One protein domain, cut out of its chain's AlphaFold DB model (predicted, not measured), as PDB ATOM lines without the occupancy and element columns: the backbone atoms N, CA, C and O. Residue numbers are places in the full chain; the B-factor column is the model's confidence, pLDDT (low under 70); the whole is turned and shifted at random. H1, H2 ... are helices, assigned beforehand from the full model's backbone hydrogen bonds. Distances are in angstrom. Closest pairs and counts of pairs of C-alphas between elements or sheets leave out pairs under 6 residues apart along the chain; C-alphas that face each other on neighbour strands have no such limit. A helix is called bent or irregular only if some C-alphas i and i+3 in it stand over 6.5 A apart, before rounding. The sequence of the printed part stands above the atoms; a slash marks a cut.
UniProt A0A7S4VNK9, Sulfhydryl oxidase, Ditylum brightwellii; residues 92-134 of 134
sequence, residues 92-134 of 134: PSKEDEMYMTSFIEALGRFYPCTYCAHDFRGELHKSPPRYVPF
ATOM      1  N   PRO A  92       3.170  37.898 -23.290       90.81
ATOM      2  CA  PRO A  92       3.132  36.572 -23.890       90.81
ATOM      3  C   PRO A  92       3.616  36.621 -25.341       90.81
ATOM      4  O   PRO A  92       3.420  37.611 -26.053       90.81
ATOM      5  N   SER A  93       4.241  35.538 -25.802       92.94
ATOM      6  CA  SER A  93       4.473  35.357 -27.232       92.94
ATOM      7  C   SER A  93       3.159  35.019 -27.947       92.94
ATOM      8  O   SER A  93       2.174  34.602 -27.334       92.94
ATOM      9  N   LYS A  94       3.140  35.135 -29.280       92.06
ATOM     10  CA  LYS A  94       1.984  34.691 -30.079       92.06
ATOM     11  C   LYS A  94       1.693  33.198 -29.914       92.06
ATOM     12  O   LYS A  94       0.540  32.788 -30.017       92.06
ATOM     13  N   GLU A  95       2.725  32.405 -29.637       93.75
ATOM     14  CA  GLU A  95       2.588  30.981 -29.354       93.75
ATOM     15  C   GLU A  95       1.898  30.749 -28.001       93.75
ATOM     16  O   GLU A  95       0.957  29.963 -27.921       93.75
ATOM     17  N   ASP A  96       2.280  31.503 -26.965       91.94
ATOM     18  CA  ASP A  96       1.662  31.418 -25.633       91.94
ATOM     19  C   ASP A  96       0.183  31.832 -25.655       91.94
ATOM     20  O   ASP A  96      -0.652  31.202 -25.005       91.94
ATOM     21  N   GLU A  97      -0.167  32.882 -26.408       92.44
ATOM     22  CA  GLU A  97      -1.563  33.290 -26.645       92.44
ATOM     23  C   GLU A  97      -2.370  32.163 -27.307       92.44
ATOM     24  O   GLU A  97      -3.479  31.833 -26.869       92.44
ATOM     25  N   MET A  98      -1.802  31.540 -28.344       93.75
ATOM     26  CA  MET A  98      -2.432  30.437 -29.068       93.75
ATOM     27  C   MET A  98      -2.627  29.209 -28.171       93.75
ATOM     28  O   MET A  98      -3.715  28.623 -28.165       93.75
ATOM     29  N   TYR A  99      -1.610  28.820 -27.397       95.38
ATOM     30  CA  TYR A  99      -1.700  27.677 -26.491       95.38
ATOM     31  C   TYR A  99      -2.708  27.910 -25.371       95.38
ATOM     32  O   TYR A  99      -3.512  27.019 -25.093       95.38
ATOM     33  N   MET A 100      -2.721  29.103 -24.770       94.62
ATOM     34  CA  MET A 100      -3.698  29.440 -23.735       94.62
ATOM     35  C   MET A 100      -5.124  29.398 -24.290       94.62
ATOM     36  O   MET A 100      -6.005  28.782 -23.693       94.62
ATOM     37  N   THR A 101      -5.349  29.979 -25.470       93.62
ATOM     38  CA  THR A 101      -6.664  29.951 -26.130       93.62
ATOM     39  C   THR A 101      -7.112  28.513 -26.396       93.62
ATOM     40  O   THR A 101      -8.203  28.116 -25.989       93.62
ATOM     41  N   SER A 102      -6.226  27.698 -26.975       95.38
ATOM     42  CA  SER A 102      -6.496  26.286 -27.271       95.38
ATOM     43  C   SER A 102      -6.799  25.477 -26.007       95.38
ATOM     44  O   SER A 102      -7.688  24.625 -26.008       95.38
ATOM     45  N   PHE A 103      -6.089  25.750 -24.908       96.62
ATOM     46  CA  PHE A 103      -6.337  25.116 -23.617       96.62
ATOM     47  C   PHE A 103      -7.739  25.438 -23.088       96.62
ATOM     48  O   PHE A 103      -8.464  24.527 -22.688       96.62
ATOM     49  N   ILE A 104      -8.144  26.710 -23.111       96.00
ATOM     50  CA  ILE A 104      -9.455  27.141 -22.608       96.00
ATOM     51  C   ILE A 104     -10.598  26.563 -23.459       96.00
ATOM     52  O   ILE A 104     -11.600  26.089 -22.916       96.00
ATOM     53  N   GLU A 105     -10.439  26.519 -24.781       95.19
ATOM     54  CA  GLU A 105     -11.407  25.880 -25.680       95.19
ATOM     55  C   GLU A 105     -11.517  24.368 -25.436       95.19
ATOM     56  O   GLU A 105     -12.623  23.817 -25.355       95.19
ATOM     57  N   ALA A 106     -10.377  23.688 -25.273       97.12
ATOM     58  CA  ALA A 106     -10.335  22.265 -24.956       97.12
ATOM     59  C   ALA A 106     -10.983  21.977 -23.595       97.12
ATOM     60  O   ALA A 106     -11.782  21.044 -23.485       97.12
ATOM     61  N   LEU A 107     -10.712  22.812 -22.587       96.50
ATOM     62  CA  LEU A 107     -11.343  22.725 -21.275       96.50
ATOM     63  C   LEU A 107     -12.865  22.781 -21.410       96.50
ATOM     64  O   LEU A 107     -13.550  21.918 -20.869       96.50
ATOM     65  N   GLY A 108     -13.401  23.726 -22.186       95.75
ATOM     66  CA  GLY A 108     -14.842  23.823 -22.408       95.75
ATOM     67  C   GLY A 108     -15.448  22.655 -23.185       95.75
ATOM     68  O   GLY A 108     -16.611  22.319 -22.967       95.75
ATOM     69  N   ARG A 109     -14.686  21.994 -24.063       95.69
ATOM     70  CA  ARG A 109     -15.151  20.800 -24.788       95.69
ATOM     71  C   ARG A 109     -15.175  19.546 -23.911       95.69
ATOM     72  O   ARG A 109     -16.095  18.744 -24.051       95.69
ATOM     73  N   PHE A 110     -14.175  19.372 -23.051       95.75
ATOM     74  CA  PHE A 110     -13.965  18.139 -22.282       95.75
ATOM     75  C   PHE A 110     -14.358  18.249 -20.805       95.75
ATOM     76  O   PHE A 110     -14.120  17.318 -20.036       95.75
ATOM     77  N   TYR A 111     -14.976  19.359 -20.394       95.62
ATOM     78  CA  TYR A 111     -15.404  19.543 -19.015       95.62
ATOM     79  C   TYR A 111     -16.428  18.463 -18.601       95.62
ATOM     80  O   TYR A 111     -17.467  18.341 -19.256       95.62
ATOM     81  N   PRO A 112     -16.203  17.691 -17.514       92.94
ATOM     82  CA  PRO A 112     -17.034  16.537 -17.152       92.94
ATOM     83  C   PRO A 112     -18.335  16.941 -16.425       92.94
ATOM     84  O   PRO A 112     -18.717  16.376 -15.404       92.94
ATOM     85  N   CYS A 113     -19.021  17.948 -16.965       92.81
ATOM     86  CA  CYS A 113     -20.369  18.387 -16.621       92.81
ATOM     87  C   CYS A 113     -21.006  18.988 -17.885       92.81
ATOM     88  O   CYS A 113     -20.577  20.044 -18.342       92.81
ATOM     89  N   THR A 114     -22.029  18.338 -18.444       92.56
ATOM     90  CA  THR A 114     -22.593  18.675 -19.768       92.56
ATOM     91  C   THR A 114     -23.153  20.093 -19.861       92.56
ATOM     92  O   THR A 114     -22.805  20.828 -20.780       92.56
ATOM     93  N   TYR A 115     -23.990  20.501 -18.906       94.38
ATOM     94  CA  TYR A 115     -24.557  21.851 -18.897       94.38
ATOM     95  C   TYR A 115     -23.498  22.904 -18.553       94.38
ATOM     96  O   TYR A 115     -23.454  23.946 -19.191       94.38
ATOM     97  N   CYS A 116     -22.577  22.603 -17.628       94.31
ATOM     98  CA  CYS A 116     -21.472  23.508 -17.309       94.31
ATOM     99  C   CYS A 116     -20.586  23.756 -18.539       94.31
ATOM    100  O   CYS A 116     -20.200  24.888 -18.801       94.31
ATOM    101  N   ALA A 117     -20.275  22.699 -19.297       95.88
ATOM    102  CA  ALA A 117     -19.501  22.763 -20.533       95.88
ATOM    103  C   ALA A 117     -20.216  23.600 -21.602       95.88
ATOM    104  O   ALA A 117     -19.596  24.430 -22.267       95.88
ATOM    105  N   HIS A 118     -21.524  23.388 -21.761       96.38
ATOM    106  CA  HIS A 118     -22.356  24.155 -22.682       96.38
ATOM    107  C   HIS A 118     -22.354  25.647 -22.333       96.38
ATOM    108  O   HIS A 118     -22.042  26.471 -23.193       96.38
ATOM    109  N   ASP A 119     -22.635  25.984 -21.074       95.94
ATOM    110  CA  ASP A 119     -22.702  27.370 -20.612       95.94
ATOM    111  C   ASP A 119     -21.335  28.044 -20.711       95.94
ATOM    112  O   ASP A 119     -21.230  29.142 -21.253       95.94
ATOM    113  N   PHE A 120     -20.267  27.358 -20.297       95.56
ATOM    114  CA  PHE A 120     -18.906  27.877 -20.404       95.56
ATOM    115  C   PHE A 120     -18.519  28.161 -21.858       95.56
ATOM    116  O   PHE A 120     -18.020  29.238 -22.158       95.56
ATOM    117  N   ARG A 121     -18.823  27.254 -22.794       95.75
ATOM    118  CA  ARG A 121     -18.620  27.506 -24.230       95.75
ATOM    119  C   ARG A 121     -19.475  28.663 -24.746       95.75
ATOM    120  O   ARG A 121     -19.024  29.404 -25.614       95.75
ATOM    121  N   GLY A 122     -20.700  28.812 -24.247       96.00
ATOM    122  CA  GLY A 122     -21.554  29.960 -24.543       96.00
ATOM    123  C   GLY A 122     -20.901  31.275 -24.121       96.00
ATOM    124  O   GLY A 122     -20.872  32.224 -24.903       96.00
ATOM    125  N   GLU A 123     -20.313  31.308 -22.927       94.50
ATOM    126  CA  GLU A 123     -19.568  32.466 -22.430       94.50
ATOM    127  C   GLU A 123     -18.275  32.712 -23.211       94.50
ATOM    128  O   GLU A 123     -17.999  33.860 -23.552       94.50
ATOM    129  N   LEU A 124     -17.540  31.666 -23.605       94.12
ATOM    130  CA  LEU A 124     -16.350  31.808 -24.452       94.12
ATOM    131  C   LEU A 124     -16.663  32.428 -25.821       94.12
ATOM    132  O   LEU A 124     -15.860  33.201 -26.333       94.12
ATOM    133  N   HIS A 125     -17.829  32.144 -26.410       93.12
ATOM    134  CA  HIS A 125     -18.232  32.795 -27.661       93.12
ATOM    135  C   HIS A 125     -18.547  34.285 -27.480       93.12
ATOM    136  O   HIS A 125     -18.267  35.081 -28.373       93.12
ATOM    137  N   LYS A 126     -19.149  34.669 -26.346       94.19
ATOM    138  CA  LYS A 126     -19.465  36.077 -26.047       94.19
ATOM    139  C   LYS A 126     -18.212  36.863 -25.661       94.19
ATOM    140  O   LYS A 126     -18.078  38.029 -26.016       94.19
ATOM    141  N   SER A 127     -17.326  36.216 -24.911       92.25
ATOM    142  CA  SER A 127     -16.120  36.787 -24.323       92.25
ATOM    143  C   SER A 127     -14.945  35.838 -24.563       92.25
ATOM    144  O   SER A 127     -14.608  35.046 -23.679       92.25
ATOM    145  N   PRO A 128     -14.311  35.894 -25.748       89.12
ATOM    146  CA  PRO A 128     -13.154  35.057 -26.031       89.12
ATOM    147  C   PRO A 128     -11.995  35.382 -25.073       89.12
ATOM    148  O   PRO A 128     -11.916  36.515 -24.577       89.12
ATOM    149  N   PRO A 129     -11.079  34.427 -24.819       88.38
ATOM    150  CA  PRO A 129      -9.866  34.684 -24.050       88.38
ATOM    151  C   PRO A 129      -9.090  35.853 -24.660       88.38
ATOM    152  O   PRO A 129      -8.784  35.856 -25.852       88.38
ATOM    153  N   ARG A 130      -8.794  36.872 -23.850       82.19
ATOM    154  CA  ARG A 130      -8.041  38.054 -24.279       82.19
ATOM    155  C   ARG A 130      -6.876  38.283 -23.339       82.19
ATOM    156  O   ARG A 130      -7.057  38.336 -22.127       82.19
ATOM    157  N   TYR A 131      -5.707  38.492 -23.923       82.81
ATOM    158  CA  TYR A 131      -4.615  39.161 -23.241       82.81
ATOM    159  C   TYR A 131      -4.948  40.655 -23.141       82.81
ATOM    160  O   TYR A 131      -5.292  41.289 -24.142       82.81
ATOM    161  N   VAL A 132      -4.888  41.199 -21.928       70.31
ATOM    162  CA  VAL A 132      -5.025  42.634 -21.670       70.31
ATOM    163  C   VAL A 132      -3.673  43.158 -21.184       70.31
ATOM    164  O   VAL A 132      -3.254  42.790 -20.089       70.31
ATOM    165  N   PRO A 133      -2.958  43.963 -21.988       65.81
ATOM    166  CA  PRO A 133      -1.774  44.652 -21.496       65.81
ATOM    167  C   PRO A 133      -2.204  45.689 -20.448       65.81
ATOM    168  O   PRO A 133      -3.202  46.387 -20.656       65.81
ATOM    169  N   PHE A 134      -1.481  45.750 -19.328       58.69
ATOM    170  CA  PHE A 134      -1.670  46.752 -18.274       58.69
ATOM    171  C   PHE A 134      -0.993  48.079 -18.626       58.69
ATOM    172  O   PHE A 134       0.083  48.043 -19.271       58.69
TER     173      PHE A 134
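This is residues 92 to 134 of the 134 residues of the protein "Sulfhydryl oxidase" of Ditylum brightwellii (UniProt A0A7S4VNK9). The printed part is a helical hairpin shaped like a narrow V: H1, the longer arm, and H2, the shorter one, come together at the tight turn between them, and an irregular tail, residues 127 to 134, runs on from H2 back toward the end where H1 begins. The printed part has 43 residues with two named helices, H1 then H2 along the chain, and no named strand; the class is all helix. It is loose, with a radius of gyration of the C-alphas of 11.5 A, and elongated, its C-alphas spanning 33 by 17 by 13 A.

H1, residues 94 to 110, and H2, residues 114 to 126, form a helical hairpin. They touch, with 9 pairs of C-alphas within 8 A; the closest C-alphas are those of Gly 108 and Ala 117, 5.1 A apart. H1 touches H2 with residues 105 to 110 alone. Their lines stand at a shallow tilt of 34.7 degrees, only just short of steep, and they run opposite ways. Their centres are 14.4 A apart. In both H1 and H2, every O i to N i+4 pair is within hydrogen-bond range.

H1 begins at Lys 94, C-alpha (1.984, 34.691, -30.079), and ends at Phe 110, C-alpha (-13.965, 18.139, -22.282), 24.3 A from first to last C-alpha. A tight link of 3 residues leads to H2, which runs from Thr 114 to Lys 126, C-alpha (-19.465, 36.077, -26.047), and measures 18.8 A.

The two C-alphas farthest apart are those of Thr 114 and Phe 134, 35.0 A. The C-alphas of Pro 92 and Phe 134, the first and last printed, are 12.6 A apart. Phe 134 is the chain's last residue, and the printed part has no cut. The mean pLDDT of the printed part is 91.6; residues 133 to 134 are under 70.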